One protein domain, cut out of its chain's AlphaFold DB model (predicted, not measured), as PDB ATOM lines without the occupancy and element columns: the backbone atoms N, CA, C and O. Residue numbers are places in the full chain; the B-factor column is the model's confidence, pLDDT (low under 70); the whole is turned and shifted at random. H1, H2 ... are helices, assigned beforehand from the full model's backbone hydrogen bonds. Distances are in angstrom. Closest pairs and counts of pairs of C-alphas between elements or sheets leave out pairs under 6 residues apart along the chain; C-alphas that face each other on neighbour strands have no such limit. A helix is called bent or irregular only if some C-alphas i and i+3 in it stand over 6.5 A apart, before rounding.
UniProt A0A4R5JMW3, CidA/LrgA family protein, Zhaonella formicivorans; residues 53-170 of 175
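Overview. This is residues 53 to 170 of the 175 residues of the protein "CidA/LrgA family protein" of Zhaonella formicivorans (UniProt A0A4R5JMW3). What does the model look like? H1, H2 and H3 make a small body, and residues 114 to 170 stick out from it as a long free arm, in which H4 leads away and H5 folds back beyond a corner, so that the two make an open V. What is it built of? The printed part has 118 residues with five named helices, H1 to H5 in chain order, and no named strand; the class is all helix. How large and dense is it? The whole is loose, with a radius of gyration of the C-alphas of 19.3 A, and spans 50 by 49 by 32 A.

Arrangement. How do the first helices stand? H1, residues 54 to 78, touches H2, residues 84 to 97, at a steep tilt of 57 degrees, opposite ways; the closest C-alphas, of Glu 72 and Gly 84, are 4.0 A apart. With its residues 56 to 64 alone, H1 touches residues 105 to 110 of H3, residues 104 to 115, about perpendicular at 86 degrees; the closest C-alphas, of Glu 60 and Val 106, are 5.0 A apart. What of the arm? H3 and H4, residues 117 to 137, meet only through their link. H4 and H5, residues 139 to 168, are close but not clearly touching, the closest C-alphas, of Ile 135 and Ile 142, being 7.8 A apart. Are the backbones even? Every O i to N i+4 pair is within hydrogen-bond range in H2 and H5, against 20 of 21 in H1, 6 of 8 in H3 and 8 of 17 in H4, where 14 of 18 O i to N i+3 pairs are.

Along the chain. Where do the helices begin and end? H1 begins at C-alpha 54 (163.384, 175.295, 148.770) and is 36.0 A long; H5, 42.9 A long, ends at C-alpha 168 (132.976, 205.606, 158.752). Which are irregular? H3 is, with C-alphas 105 and 108 7.1 A apart, and H4, with C-alphas 130 and 133 8.1 A apart and a kink of 72 degrees near residue 131.

Size, cuts and confidence. How far does it reach? The two C-alphas farthest apart, of Glu 133 and Lys 170, are 54.9 A apart. Is it cut, or low in confidence? The printed part has no cut and no long link; pLDDT is under 70 at residues 167 to 170.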
ATOM      1  N   ASN A  53     164.500 179.745 148.445       77.38
ATOM      2  CA  ASN A  53     164.903 178.771 149.448       77.38
ATOM      3  C   ASN A  53     163.891 177.618 149.465       77.38
ATOM      4  O   ASN A  53     162.810 177.736 150.045       77.38
ATOM      5  N   TYR A  54     164.247 176.483 148.857       81.50
ATOM      6  CA  TYR A  54     163.384 175.295 148.770       81.50
ATOM      7  C   TYR A  54     162.874 174.804 150.135       81.50
ATOM      8  O   TYR A  54     161.748 174.323 150.243       81.50
ATOM      9  N   SER A  55     163.680 174.955 151.190       80.81
ATOM     10  CA  SER A  55     163.310 174.583 152.559       80.81
ATOM     11  C   SER A  55     162.172 175.432 153.127       80.81
ATOM     12  O   SER A  55     161.353 174.920 153.889       80.81
ATOM     13  N   ASN A  56     162.103 176.711 152.757       83.31
ATOM     14  CA  ASN A  56     161.031 177.601 153.179       83.31
ATOM     15  C   ASN A  56     159.796 177.358 152.322       83.31
ATOM     16  O   ASN A  56     158.734 177.142 152.890       83.31
ATOM     17  N   LEU A  57     159.952 177.223 151.000       86.12
ATOM     18  CA  LEU A  57     158.846 176.998 150.064       86.12
ATOM     19  C   LEU A  57     157.952 175.809 150.455       86.12
ATOM     20  O   LEU A  57     156.728 175.906 150.404       86.12
ATOM     21  N   ILE A  58     158.553 174.694 150.884       89.38
ATOM     22  CA  ILE A  58     157.800 173.515 151.340       89.38
ATOM     23  C   ILE A  58     156.984 173.840 152.600       89.38
ATOM     24  O   ILE A  58     155.839 173.402 152.715       89.38
ATOM     25  N   LYS A  59     157.542 174.623 153.534       89.75
ATOM     26  CA  LYS A  59     156.832 175.060 154.746       89.75
ATOM     27  C   LYS A  59     155.674 175.991 154.398       89.75
ATOM     28  O   LYS A  59     154.581 175.789 154.916       89.75
ATOM     29  N   GLU A  60     155.889 176.956 153.507       91.12
ATOM     30  CA  GLU A  60     154.840 177.888 153.073       91.12
ATOM     31  C   GLU A  60     153.678 177.137 152.405       91.12
ATOM     32  O   GLU A  60     152.511 177.321 152.753       91.12
ATOM     33  N   PHE A  61     153.992 176.209 151.496       91.81
ATOM     34  CA  PHE A  61     152.985 175.396 150.817       91.81
ATOM     35  C   PHE A  61     152.220 174.481 151.788       91.81
ATOM     36  O   PHE A  61     151.001 174.315 151.664       91.81
ATOM     37  N   ALA A  62     152.917 173.918 152.781       93.31
ATOM     38  CA  ALA A  62     152.307 173.121 153.841       93.31
ATOM     39  C   ALA A  62     151.363 173.958 154.720       93.31
ATOM     40  O   ALA A  62     150.299 173.469 155.090       93.31
ATOM     41  N   ILE A  63     151.703 175.218 155.007       92.69
ATOM     42  CA  ILE A  63     150.835 176.146 155.745       92.69
ATOM     43  C   ILE A  63     149.553 176.439 154.953       92.69
ATOM     44  O   ILE A  63     148.453 176.315 155.499       92.69
ATOM     45  N   ILE A  64     149.669 176.786 153.667       93.00
ATOM     46  CA  ILE A  64     148.510 177.099 152.810       93.00
ATOM     47  C   ILE A  64     147.587 175.877 152.696       93.00
ATOM     48  O   ILE A  64     146.388 175.963 152.953       93.00
ATOM     49  N   THR A  65     148.148 174.713 152.369       93.31
ATOM     50  CA  THR A  65     147.358 173.482 152.210       93.31
ATOM     51  C   THR A  65     146.789 172.994 153.547       93.31
ATOM     52  O   THR A  65     145.658 172.516 153.609       93.31
ATOM     53  N   GLY A  66     147.550 173.141 154.635       94.44
ATOM     54  CA  GLY A  66     147.131 172.751 155.978       94.44
ATOM     55  C   GLY A  66     145.960 173.588 156.490       94.44
ATOM     56  O   GLY A  66     144.976 173.034 156.973       94.44
ATOM     57  N   THR A  67     146.018 174.912 156.327       93.56
ATOM     58  CA  THR A  67     144.910 175.809 156.709       93.56
ATOM     59  C   THR A  67     143.658 175.575 155.867       93.56
ATOM     60  O   THR A  67     142.558 175.590 156.417       93.56
ATOM     61  N   TYR A  68     143.807 175.268 154.574       94.31
ATOM     62  CA  TYR A  68     142.692 174.837 153.728       94.31
ATOM     63  C   TYR A  68     142.037 173.547 154.247       94.31
ATOM     64  O   TYR A  68     140.819 173.502 154.406       94.31
ATOM     65  N   PHE A  69     142.828 172.520 154.576       94.62
ATOM     66  CA  PHE A  69     142.293 171.250 155.080       94.62
ATOM     67  C   PHE A  69     141.586 171.413 156.433       94.62
ATOM     68  O   PHE A  69     140.529 170.824 156.653       94.62
ATOM     69  N   ILE A  70     142.128 172.254 157.321       94.06
ATOM     70  CA  ILE A  70     141.473 172.599 158.589       94.06
ATOM     71  C   ILE A  70     140.163 173.357 158.326       94.06
ATOM     72  O   ILE A  70     139.154 173.045 158.953       94.06
ATOM     73  N   GLY A  71     140.147 174.314 157.393       92.56
ATOM     74  CA  GLY A  71     138.939 175.048 157.001       92.56
ATOM     75  C   GLY A  71     137.841 174.138 156.441       92.56
ATOM     76  O   GLY A  71     136.679 174.271 156.822       92.56
ATOM     77  N   GLU A  72     138.212 173.168 155.606       92.69
ATOM     78  CA  GLU A  72     137.298 172.155 155.066       92.69
ATOM     79  C   GLU A  72     136.771 171.217 156.164       92.69
ATOM     80  O   GLU A  72     135.566 170.979 156.255       92.69
ATOM     81  N   ALA A  73     137.644 170.742 157.059       91.69
ATOM     82  CA  ALA A  73     137.243 169.910 158.193       91.69
ATOM     83  C   ALA A  73     136.284 170.655 159.138       91.69
ATOM     84  O   ALA A  73     135.275 170.095 159.566       91.69
ATOM     85  N   LEU A  74     136.556 171.932 159.423       89.06
ATOM     86  CA  LEU A  74     135.673 172.791 160.213       89.06
ATOM     87  C   LEU A  74     134.324 172.995 159.517       89.06
ATOM     88  O   LEU A  74     133.288 172.865 160.166       89.06
ATOM     89  N   SER A  75     134.320 173.250 158.207       89.94
ATOM     90  CA  SER A  75     133.085 173.345 157.420       89.94
ATOM     91  C   SER A  75     132.238 172.078 157.541       89.94
ATOM     92  O   SER A  75     131.024 172.162 157.731       89.94
ATOM     93  N   GLY A  76     132.882 170.909 157.456       85.00
ATOM     94  CA  GLY A  76     132.220 169.610 157.551       85.00
ATOM     95  C   GLY A  76     131.655 169.312 158.940       85.00
ATOM     96  O   GLY A  76     130.550 168.784 159.048       85.00
ATOM     97  N   ILE A  77     132.374 169.680 160.006       86.00
ATOM     98  CA  ILE A  77     131.938 169.446 161.393       86.00
ATOM     99  C   ILE A  77     130.819 170.412 161.797       86.00
ATOM    100  O   ILE A  77     129.851 169.994 162.428       86.00
ATOM    101  N   LEU A  78     130.934 171.696 161.442       79.62
ATOM    102  CA  LEU A  78     129.962 172.720 161.836       79.62
ATOM    103  C   LEU A  78     128.720 172.776 160.923       79.62
ATOM    104  O   LEU A  78     127.802 173.534 161.229       79.62
ATOM    105  N   GLN A  79     128.677 172.011 159.819       76.25
ATOM    106  CA  GLN A  79     127.599 172.029 158.809       76.25
ATOM    107  C   GLN A  79     127.185 173.451 158.384       76.25
ATOM    108  O   GLN A  79     126.018 173.737 158.107       76.25
ATOM    109  N   LEU A  80     128.147 174.373 158.356       75.81
ATOM    110  CA  LEU A  80     127.898 175.753 157.965       75.81
ATOM    111  C   LEU A  80     127.673 175.821 156.445       75.81
ATOM    112  O   LEU A  80     128.378 175.143 155.698       75.81
ATOM    113  N   PRO A  81     126.771 176.690 155.950       79.00
ATOM    114  CA  PRO A  81     126.533 176.891 154.514       79.00
ATOM    115  C   PRO A  81     127.686 177.636 153.807       79.00
ATOM    116  O   PRO A  81     127.507 178.174 152.716       79.00
ATOM    117  N   ILE A  82     128.860 177.720 154.440       84.62
ATOM    118  CA  ILE A  82     130.033 178.438 153.949       84.62
ATOM    119  C   ILE A  82     131.010 177.399 153.399       84.62
ATOM    120  O   ILE A  82     131.376 176.494 154.141       84.62
ATOM    121  N   PRO A  83     131.475 177.517 152.143       87.25
ATOM    122  CA  PRO A  83     132.457 176.585 151.597       87.25
ATOM    123  C   PRO A  83     133.774 176.650 152.383       87.25
ATOM    124  O   PRO A  83     134.248 177.742 152.723       87.25
ATOM    125  N   GLY A  84     134.414 175.498 152.603       89.75
ATOM    126  CA  GLY A  84     135.630 175.390 153.415       89.75
ATOM    127  C   GLY A  84     136.795 176.258 152.938       89.75
ATOM    128  O   GLY A  84     137.563 176.743 153.765       89.75
ATOM    129  N   ASN A  85     136.873 176.583 151.640       92.06
ATOM    130  CA  ASN A  85     137.863 177.526 151.105       92.06
ATOM    131  C   ASN A  85     137.784 178.918 151.767       92.06
ATOM    132  O   ASN A  85     138.802 179.495 152.144       92.06
ATOM    133  N   VAL A  86     136.573 179.453 151.962       93.69
ATOM    134  CA  VAL A  86     136.385 180.770 152.598       93.69
ATOM    135  C   VAL A  86     136.777 180.704 154.075       93.69
ATOM    136  O   VAL A  86     137.423 181.621 154.583       93.69
ATOM    137  N   LEU A  87     136.460 179.598 154.755       92.50
ATOM    138  CA  LEU A  87     136.892 179.371 156.136       92.50
ATOM    139  C   LEU A  87     138.415 179.239 156.251       92.50
ATOM    140  O   LEU A  87     138.996 179.811 157.169       92.50
ATOM    141  N   GLY A  88     139.070 178.561 155.307       93.38
ATOM    142  CA  GLY A  88     140.529 178.467 155.234       93.38
ATOM    143  C   GLY A  88     141.197 179.836 155.073       93.38
ATOM    144  O   GLY A  88     142.163 180.127 155.775       93.38
ATOM    145  N   MET A  89     140.640 180.714 154.227       93.31
ATOM    146  CA  MET A  89     141.122 182.096 154.080       93.31
ATOM    147  C   MET A  89     140.992 182.904 155.377       93.31
ATOM    148  O   MET A  89     141.935 183.592 155.770       93.31
ATOM    149  N   ILE A  90     139.841 182.817 156.053       93.75
ATOM    150  CA  ILE A  90     139.609 183.507 157.333       93.75
ATOM    151  C   ILE A  90     140.562 182.972 158.405       93.75
ATOM    152  O   ILE A  90     141.161 183.750 159.145       93.75
ATOM    153  N   LEU A  91     140.736 181.651 158.470       92.81
ATOM    154  CA  LEU A  91     141.636 181.003 159.416       92.81
ATOM    155  C   LEU A  91     143.083 181.459 159.201       92.81
ATOM    156  O   LEU A  91     143.738 181.882 160.152       92.81
ATOM    157  N   LEU A  92     143.565 181.440 157.957       92.44
ATOM    158  CA  LEU A  92     144.900 181.924 157.617       92.44
ATOM    159  C   LEU A  92     145.081 183.400 158.012       92.44
ATOM    160  O   LEU A  92     146.100 183.749 158.606       92.44
ATOM    161  N   ALA A  93     144.074 184.245 157.764       93.31
ATOM    162  CA  ALA A  93     144.097 185.645 158.180       93.31
ATOM    163  C   ALA A  93     144.208 185.794 159.708       93.31
ATOM    164  O   ALA A  93     145.011 186.591 160.189       93.31
ATOM    165  N   ILE A  94     143.472 184.994 160.486       93.62
ATOM    166  CA  ILE A  94     143.560 184.997 161.955       93.62
ATOM    167  C   ILE A  94     144.956 184.570 162.429       93.62
ATOM    168  O   ILE A  94     145.493 185.185 163.349       93.62
ATOM    169  N   LEU A  95     145.567 183.556 161.810       90.81
ATOM    170  CA  LEU A  95     146.908 183.085 162.186       90.81
ATOM    171  C   LEU A  95     147.986 184.146 161.928       90.81
ATOM    172  O   LEU A  95     148.901 184.297 162.741       90.81
ATOM    173  N   ILE A  96     147.849 184.896 160.833       91.31
ATOM    174  CA  ILE A  96     148.723 186.026 160.505       91.31
ATOM    175  C   ILE A  96     148.524 187.166 161.512       91.31
ATOM    176  O   ILE A  96     149.496 187.666 162.075       91.31
ATOM    177  N   LEU A  97     147.272 187.547 161.794       90.69
ATOM    178  CA  LEU A  97     146.953 188.609 162.758       90.69
ATOM    179  C   LEU A  97     147.392 188.263 164.187       90.69
ATOM    180  O   LEU A  97     147.791 189.145 164.940       90.69
ATOM    181  N   SER A  98     147.350 186.982 164.555       89.31
ATOM    182  CA  SER A  98     147.796 186.493 165.867       89.31
ATOM    183  C   SER A  98     149.326 186.437 165.996       89.31
ATOM    184  O   SER A  98     149.834 186.122 167.070       89.31
ATOM    185  N   GLY A  99     150.072 186.699 164.916       83.69
ATOM    186  CA  GLY A  99     151.536 186.673 164.902       83.69
ATOM    187  C   GLY A  99     152.156 185.273 164.964       83.69
ATOM    188  O   GLY A  99     153.377 185.166 165.077       83.69
ATOM    189  N   LEU A 100     151.353 184.200 164.873       82.12
ATOM    190  CA  LEU A 100     151.868 182.824 164.809       82.12
ATOM    191  C   LEU A 100     152.578 182.544 163.478       82.12
ATOM    192  O   LEU A 100     153.506 181.737 163.437       82.12
ATOM    193  N   ILE A 101     152.133 183.194 162.401       83.44
ATOM    194  CA  ILE A 101     152.685 183.053 161.052       83.44
ATOM    195  C   ILE A 101     153.044 184.443 160.534       83.44
ATOM    196  O   ILE A 101     152.210 185.347 160.545       83.44
ATOM    197  N   LYS A 102     154.284 184.623 160.066       83.88
ATOM    198  CA  LYS A 102     154.705 185.876 159.419       83.88
ATOM    199  C   LYS A 102     154.250 185.896 157.960       83.88
ATOM    200  O   LYS A 102     154.298 184.864 157.298       83.88
ATOM    201  N   MET A 103     153.897 187.076 157.442       82.81
ATOM    202  CA  MET A 103     153.511 187.267 156.029       82.81
ATOM    203  C   MET A 103     154.564 186.717 155.053       82.81
ATOM    204  O   MET A 103     154.229 186.041 154.084       82.81
ATOM    205  N   GLU A 104     155.839 186.901 155.397       82.00
ATOM    206  CA  GLU A 104     157.009 186.409 154.656       82.00
ATOM    207  C   GLU A 104     156.999 184.884 154.438       82.00
ATOM    208  O   GLU A 104     157.635 184.395 153.514       82.00
ATOM    209  N   GLN A 105     156.291 184.115 155.281       84.31
ATOM    210  CA  GLN A 105     156.223 182.647 155.218       84.31
ATOM    211  C   GLN A 105     155.093 182.120 154.327       84.31
ATOM    212  O   GLN A 105     154.836 180.918 154.325       84.31
ATOM    213  N   VAL A 106     154.352 182.988 153.644       87.12
ATOM    214  CA  VAL A 106     153.239 182.587 152.766       87.12
ATOM    215  C   VAL A 106     153.315 183.305 151.413       87.12
ATOM    216  O   VAL A 106     152.766 182.831 150.415       87.12
ATOM    217  N   GLU A 107     154.007 184.443 151.363       87.12
ATOM    218  CA  GLU A 107     154.141 185.295 150.185       87.12
ATOM    219  C   GLU A 107     154.824 184.589 149.005       87.12
ATOM    220  O   GLU A 107     154.303 184.630 147.891       87.12
ATOM    221  N   THR A 108     155.926 183.867 149.231       85.19
ATOM    222  CA  THR A 108     156.693 183.241 148.140       85.19
ATOM    223  C   THR A 108     155.885 182.144 147.450       85.19
ATOM    224  O   THR A 108     155.779 182.115 146.221       85.19
ATOM    225  N   ALA A 109     155.285 181.235 148.222       87.69
ATOM    226  CA  ALA A 109     154.477 180.152 147.668       87.69
ATOM    227  C   ALA A 109     153.202 180.674 146.999       87.69
ATOM    228  O   ALA A 109     152.856 180.213 145.911       87.69
ATOM    229  N   SER A 110     152.509 181.637 147.613       88.69
ATOM    230  CA  SER A 110     151.290 182.207 147.027       88.69
ATOM    231  C   SER A 110     151.572 182.962 145.724       88.69
ATOM    232  O   SER A 110     150.849 182.736 144.752       88.69
ATOM    233  N   ALA A 111     152.649 183.751 145.653       87.00
ATOM    234  CA  ALA A 111     153.096 184.400 144.418       87.00
ATOM    235  C   ALA A 111     153.372 183.366 143.317       87.00
ATOM    236  O   ALA A 111     152.782 183.438 142.241       87.00
ATOM    237  N   MET A 112     154.139 182.311 143.621       84.12
ATOM    238  CA  MET A 112     154.408 181.236 142.659       84.12
ATOM    239  C   MET A 112     153.135 180.540 142.150       84.12
ATOM    240  O   MET A 112     153.059 180.180 140.971       84.12
ATOM    241  N   LEU A 113     152.140 180.313 143.014       86.50
ATOM    242  CA  LEU A 113     150.861 179.707 142.623       86.50
ATOM    243  C   LEU A 113     150.032 180.652 141.743       86.50
ATOM    244  O   LEU A 113     149.435 180.199 140.764       86.50
ATOM    245  N   LEU A 114     150.011 181.946 142.071       88.12
ATOM    246  CA  LEU A 114     149.296 182.978 141.320       88.12
ATOM    247  C   LEU A 114     149.922 183.219 139.940       88.12
ATOM    248  O   LEU A 114     149.197 183.265 138.944       88.12
ATOM    249  N   ASP A 115     151.252 183.250 139.845       83.94
ATOM    250  CA  ASP A 115     151.977 183.397 138.575       83.94
ATOM    251  C   ASP A 115     151.706 182.228 137.620       83.94
ATOM    252  O   ASP A 115     151.677 182.376 136.395       83.94
ATOM    253  N   ASN A 116     151.458 181.043 138.185       82.81
ATOM    254  CA  ASN A 116     151.163 179.822 137.441       82.81
ATOM    255  C   ASN A 116     149.669 179.465 137.427       82.81
ATOM    256  O   ASN A 116     149.308 178.370 136.986       82.81
ATOM    257  N   LEU A 117     148.777 180.378 137.828       87.00
ATOM    258  CA  LEU A 117     147.332 180.128 137.916       87.00
ATOM    259  C   LEU A 117     146.732 179.695 136.567       87.00
ATOM    260  O   LEU A 117     145.863 178.826 136.506       87.00
ATOM    261  N   ALA A 118     147.265 180.226 135.461       83.94
ATOM    262  CA  ALA A 118     146.881 179.825 134.109       83.94
ATOM    263  C   ALA A 118     147.055 178.315 133.859       83.94
ATOM    264  O   ALA A 118     146.258 177.734 133.128       83.94
ATOM    265  N   LEU A 119     148.060 177.675 134.470       83.19
ATOM    266  CA  LEU A 119     148.308 176.237 134.345       83.19
ATOM    267  C   LEU A 119     147.210 175.427 135.052       83.19
ATOM    268  O   LEU A 119     146.741 174.433 134.497       83.19
ATOM    269  N   PHE A 120     146.731 175.892 136.210       84.75
ATOM    270  CA  PHE A 120     145.646 175.259 136.972       84.75
ATOM    271  C   PHE A 120     144.267 175.377 136.303       84.75
ATOM    272  O   PHE A 120     143.403 174.537 136.544       84.75
ATOM    273  N   PHE A 121     144.059 176.355 135.414       85.62
ATOM    274  CA  PHE A 121     142.814 176.477 134.645       85.62
ATOM    275  C   PHE A 121     142.740 175.561 133.415       85.62
ATOM    276  O   PHE A 121     141.648 175.328 132.890       85.62
ATOM    277  N   ILE A 122     143.866 175.003 132.952       86.12
ATOM    278  CA  ILE A 122     143.883 174.131 131.767       86.12
ATOM    279  C   ILE A 122     143.106 172.822 132.015       86.12
ATOM    280  O   ILE A 122     142.235 172.517 131.198       86.12
ATOM    281  N   PRO A 123     143.343 172.054 133.103       82.75
ATOM    282  CA  PRO A 123     142.611 170.810 133.358       82.75
ATOM    283  C   PRO A 123     141.078 170.963 133.415       82.75
ATOM    284  O   PRO A 123     140.397 170.247 132.675       82.75
ATOM    285  N   PRO A 124     140.498 171.895 134.205       86.62
ATOM    286  CA  PRO A 124     139.047 172.074 134.243       86.62
ATOM    287  C   PRO A 124     138.495 172.616 132.918       86.62
ATOM    288  O   PRO A 124     137.413 172.211 132.496       86.62
ATOM    289  N   GLY A 125     139.255 173.459 132.207       86.88
ATOM    290  CA  GLY A 125     138.875 173.950 130.881       86.88
ATOM    291  C   GLY A 125     138.754 172.837 129.835       86.88
ATOM    292  O   GLY A 125     137.820 172.842 129.035       86.88
ATOM    293  N   VAL A 126     139.659 171.854 129.856       83.81
ATOM    294  CA  VAL A 126     139.571 170.673 128.978       83.81
ATOM    295  C   VAL A 126     138.388 169.783 129.373       83.81
ATOM    296  O   VAL A 126     137.694 169.282 128.491       83.81
ATOM    297  N   GLY A 127     138.104 169.640 130.673       85.62
ATOM    298  CA  GLY A 127     136.932 168.905 131.163       85.62
ATOM    299  C   GLY A 127     135.600 169.490 130.677       85.62
ATOM    300  O   GLY A 127     134.708 168.744 130.281       85.62
ATOM    301  N   LEU A 128     135.488 170.820 130.606       86.62
ATOM    302  CA  LEU A 128     134.296 171.502 130.082       86.62
ATOM    303  C   LEU A 128     134.015 171.188 128.606       86.62
ATOM    304  O   LEU A 128     132.858 171.205 128.188       86.62
ATOM    305  N   MET A 129     135.040 170.862 127.813       79.94
ATOM    306  CA  MET A 129     134.844 170.534 126.398       79.94
ATOM    307  C   MET A 129     134.055 169.234 126.188       79.94
ATOM    308  O   MET A 129     133.431 169.076 125.140       79.94
ATOM    309  N   LEU A 130     134.023 168.331 127.175       84.75
ATOM    310  CA  LEU A 130     133.183 167.126 127.136       84.75
ATOM    311  C   LEU A 130     131.682 167.462 127.130       84.75
ATOM    312  O   LEU A 130     130.881 166.674 126.642       84.75
ATOM    313  N   TYR A 131     131.313 168.647 127.623       86.06
ATOM    314  CA  TYR A 131     129.935 169.127 127.730       86.06
ATOM    315  C   TYR A 131     129.623 170.254 126.731       86.06
ATOM    316  O   TYR A 131     128.675 171.015 126.920       86.06
ATOM    317  N   PHE A 132     130.407 170.378 125.653       82.25
ATOM    318  CA  PHE A 132     130.292 171.493 124.705       82.25
ATOM    319  C   PHE A 132     128.921 171.579 124.016       82.25
ATOM    320  O   PHE A 132     128.403 172.678 123.834       82.25
ATOM    321  N   GLU A 133     128.301 170.444 123.675       83.00
ATOM    322  CA  GLU A 133     126.965 170.435 123.058       83.00
ATOM    323  C   GLU A 133     125.898 171.013 123.999       83.00
ATOM    324  O   GLU A 133     125.121 171.869 123.577       83.00
ATOM    325  N   LEU A 134     125.933 170.641 125.284       86.12
ATOM    326  CA  LEU A 134     125.010 171.145 126.308       86.12
ATOM    327  C   LEU A 134     125.199 172.648 126.568       86.12
ATOM    328  O   LEU A 134     124.238 173.392 126.740       86.12
ATOM    329  N   ILE A 135     126.448 173.113 126.552       85.56
ATOM    330  CA  ILE A 135     126.762 174.540 126.688       85.56
ATOM    331  C   ILE A 135     126.272 175.316 125.460       85.56
ATOM    332  O   ILE A 135     125.830 176.453 125.600       85.56
ATOM    333  N   SER A 136     126.338 174.729 124.262       84.50
ATOM    334  CA  SER A 136     125.907 175.397 123.031       84.50
ATOM    335  C   SER A 136     124.390 175.580 122.947       84.50
ATOM    336  O   SER A 136     123.945 176.626 122.473       84.50
ATOM    337  N   SER A 137     123.601 174.619 123.445       90.31
ATOM    338  CA  SER A 137     122.138 174.732 123.479       90.31
ATOM    339  C   SER A 137     121.665 175.780 124.485       90.31
ATOM    340  O   SER A 137     120.757 176.547 124.185       90.31
ATOM    341  N   GLU A 138     122.325 175.867 125.642       90.75
ATOM    342  CA  GLU A 138     121.958 176.770 126.745       90.75
ATOM    343  C   GLU A 138     122.852 178.018 126.834       90.75
ATOM    344  O   GLU A 138     122.895 178.705 127.857       90.75
ATOM    345  N   PHE A 139     123.578 178.348 125.761       89.50
ATOM    346  CA  PHE A 139     124.586 179.410 125.779       89.50
ATOM    347  C   PHE A 139     124.008 180.760 126.223       89.50
ATOM    348  O   PHE A 139     124.609 181.473 127.028       89.50
ATOM    349  N   VAL A 140     122.809 181.090 125.733       92.75
ATOM    350  CA  VAL A 140     122.113 182.337 126.075       92.75
ATOM    351  C   VAL A 140     121.770 182.375 127.564       92.75
ATOM    352  O   VAL A 140     122.007 183.393 128.213       92.75
ATOM    353  N   ALA A 141     121.271 181.271 128.123       93.38
ATOM    354  CA  ALA A 141     120.920 181.182 129.536       93.38
ATOM    355  C   ALA A 141     122.161 181.306 130.435       93.38
ATOM    356  O   ALA A 141     122.140 182.058 131.412       93.38
ATOM    357  N   ILE A 142     123.267 180.645 130.083       92.88
ATOM    358  CA  ILE A 142     124.527 180.705 130.843       92.88
ATOM    359  C   ILE A 142     125.089 182.132 130.850       92.88
ATOM    360  O   ILE A 142     125.386 182.677 131.913       92.88
ATOM    361  N   VAL A 143     125.198 182.774 129.684       94.81
ATOM    362  CA  VAL A 143     125.757 184.133 129.594       94.81
ATOM    363  C   VAL A 143     124.854 185.154 130.284       94.81
ATOM    364  O   VAL A 143     125.356 186.018 131.008       94.81
ATOM    365  N   ALA A 144     123.533 185.052 130.108       96.00
ATOM    366  CA  ALA A 144     122.587 185.955 130.755       96.00
ATOM    367  C   ALA A 144     122.652 185.831 132.284       96.00
ATOM    368  O   ALA A 144     122.830 186.834 132.973       96.00
ATOM    369  N   THR A 145     122.579 184.611 132.823       95.81
ATOM    370  CA  THR A 145     122.625 184.379 134.277       95.81
ATOM    371  C   THR A 145     123.968 184.781 134.889       95.81
ATOM    372  O   THR A 145     123.985 185.444 135.929       95.81
ATOM    373  N   ALA A 146     125.093 184.475 134.236       94.69
ATOM    374  CA  ALA A 146     126.424 184.884 134.687       94.69
ATOM    375  C   ALA A 146     126.592 186.413 134.695       94.69
ATOM    376  O   ALA A 146     127.105 186.981 135.659       94.69
ATOM    377  N   THR A 147     126.118 187.097 133.652       96.69
ATOM    378  CA  THR A 147     126.200 188.563 133.567       96.69
ATOM    379  C   THR A 147     125.319 189.219 134.626       96.69
ATOM    380  O   THR A 147     125.782 190.090 135.361       96.69
ATOM    381  N   ILE A 148     124.064 188.776 134.757       97.31
ATOM    382  CA  ILE A 148     123.113 189.334 135.727       97.31
ATOM    383  C   ILE A 148     123.610 189.104 137.157       97.31
ATOM    384  O   ILE A 148     123.642 190.049 137.941       97.31
ATOM    385  N   SER A 149     124.044 187.886 137.498       96.94
ATOM    386  CA  SER A 149     124.572 187.579 138.836       96.94
ATOM    387  C   SER A 149     125.825 188.390 139.157       96.94
ATOM    388  O   SER A 149     125.912 188.953 140.244       96.94
ATOM    389  N   THR A 150     126.748 188.540 138.205       96.50
ATOM    390  CA  THR A 150     127.958 189.351 138.401       96.50
ATOM    391  C   THR A 150     127.609 190.820 138.635       96.50
ATOM    392  O   THR A 150     128.097 191.419 139.591       96.50
ATOM    393  N   LEU A 151     126.724 191.403 137.818       96.88
ATOM    394  CA  LEU A 151     126.282 192.791 137.993       96.88
ATOM    395  C   LEU A 151     125.541 192.997 139.318       96.88
ATOM    396  O   LEU A 151     125.763 194.004 139.991       96.88
ATOM    397  N   LEU A 152     124.700 192.040 139.718       97.12
ATOM    398  CA  LEU A 152     124.003 192.080 141.001       97.12
ATOM    399  C   LEU A 152     124.981 192.009 142.175       97.12
ATOM    400  O   LEU A 152     124.902 192.847 143.071       97.12
ATOM    401  N   VAL A 153     125.921 191.061 142.167       96.50
ATOM    402  CA  VAL A 153     126.927 190.915 143.231       96.50
ATOM    403  C   VAL A 153     127.795 192.166 143.330       96.50
ATOM    404  O   VAL A 153     127.993 192.673 144.434       96.50
ATOM    405  N   LEU A 154     128.263 192.713 142.203       95.44
ATOM    406  CA  LEU A 154     129.033 193.959 142.183       95.44
ATOM    407  C   LEU A 154     128.213 195.149 142.697       95.44
ATOM    408  O   LEU A 154     128.715 195.931 143.503       95.44
ATOM    409  N   GLY A 155     126.945 195.271 142.295       96.19
ATOM    410  CA  GLY A 155     126.063 196.349 142.743       96.19
ATOM    411  C   GLY A 155     125.734 196.281 144.236       96.19
ATOM    412  O   GLY A 155     125.784 197.299 144.928       96.19
ATOM    413  N   ILE A 156     125.433 195.087 144.753       96.75
ATOM    414  CA  ILE A 156     125.138 194.862 146.174       96.75
ATOM    415  C   ILE A 156     126.397 195.089 147.012       96.75
ATOM    416  O   ILE A 156     126.354 195.860 147.967       96.75
ATOM    417  N   THR A 157     127.526 194.485 146.629       94.75
ATOM    418  CA  THR A 157     128.805 194.650 147.340       94.75
ATOM    419  C   THR A 157     129.239 196.115 147.344       94.75
ATOM    420  O   THR A 157     129.616 196.637 148.390       94.75
ATOM    421  N   GLY A 158     129.103 196.811 146.210       94.25
ATOM    422  CA  GLY A 158     129.377 198.242 146.100       94.25
ATOM    423  C   GLY A 158     128.497 199.088 147.022       94.25
ATOM    424  O   GLY A 158     129.019 199.932 147.743       94.25
ATOM    425  N   LYS A 159     127.182 198.830 147.075       94.06
ATOM    426  CA  LYS A 159     126.274 199.534 148.001       94.06
ATOM    427  C   LYS A 159     126.584 199.249 149.466       94.06
ATOM    428  O   LYS A 159     126.533 200.168 150.275       94.06
ATOM    429  N   ILE A 160     126.892 198.001 149.820       94.44
ATOM    430  CA  ILE A 160     127.272 197.637 151.192       94.44
ATOM    431  C   ILE A 160     128.557 198.367 151.586       94.44
ATOM    432  O   ILE A 160     128.615 198.947 152.669       94.44
ATOM    433  N   MET A 161     129.556 198.387 150.699       92.38
ATOM    434  CA  MET A 161     130.805 199.108 150.930       92.38
ATOM    435  C   MET A 161     130.563 200.612 151.068       92.38
ATOM    436  O   MET A 161     131.073 201.220 152.003       92.38
ATOM    437  N   ASP A 162     129.750 201.212 150.198       91.31
ATOM    438  CA  ASP A 162     129.432 202.641 150.267       91.31
ATOM    439  C   ASP A 162     128.673 202.990 151.555       91.31
ATOM    440  O   ASP A 162     129.009 203.963 152.219       91.31
ATOM    441  N   LEU A 163     127.732 202.154 152.003       89.50
ATOM    442  CA  LEU A 163     127.062 202.327 153.298       89.50
ATOM    443  C   LEU A 163     128.032 202.186 154.482       89.50
ATOM    444  O   LEU A 163     127.995 203.011 155.398       89.50
ATOM    445  N   ALA A 164     128.914 201.182 154.466       88.81
ATOM    446  CA  ALA A 164     129.923 200.974 155.506       88.81
ATOM    447  C   ALA A 164     130.921 202.144 155.571       88.81
ATOM    448  O   ALA A 164     131.252 202.632 156.658       88.81
ATOM    449  N   LEU A 165     131.342 202.650 154.410       85.75
ATOM    450  CA  LEU A 165     132.193 203.828 154.291       85.75
ATOM    451  C   LEU A 165     131.456 205.108 154.677       85.75
ATOM    452  O   LEU A 165     132.053 205.960 155.322       85.75
ATOM    453  N   ASN A 166     130.169 205.254 154.364       81.12
ATOM    454  CA  ASN A 166     129.375 206.419 154.760       81.12
ATOM    455  C   ASN A 166     129.137 206.455 156.284       81.12
ATOM    456  O   ASN A 166     129.047 207.527 156.880       81.12
ATOM    457  N   HIS A 167     129.125 205.290 156.940       67.25
ATOM    458  CA  HIS A 167     129.122 205.184 158.402       67.25
ATOM    459  C   HIS A 167     130.485 205.551 159.024       67.25
ATOM    460  O   HIS A 167     130.529 206.168 160.088       67.25
ATOM    461  N   LYS A 168     131.601 205.235 158.348       59.72
ATOM    462  CA  LYS A 168     132.976 205.606 158.752       59.72
ATOM    463  C   LYS A 168     133.369 207.046 158.368       59.72
ATOM    464  O   LYS A 168     134.195 207.650 159.049       59.72
ATOM    465  N   ARG A 169     132.744 207.638 157.341       58.94
ATOM    466  CA  ARG A 169     133.000 209.009 156.845       58.94
ATOM    467  C   ARG A 169     132.672 210.109 157.851       58.94
ATOM    468  O   ARG A 169     133.101 211.238 157.648       58.94
ATOM    469  N   LYS A 170     131.946 209.812 158.932       49.56
ATOM    470  CA  LYS A 170     131.714 210.779 160.016       49.56
ATOM    471  C   LYS A 170     132.898 210.920 160.989       49.56
ATOM    472  O   LYS A 170     132.816 211.779 161.857       49.56
TER     473      LYS A 170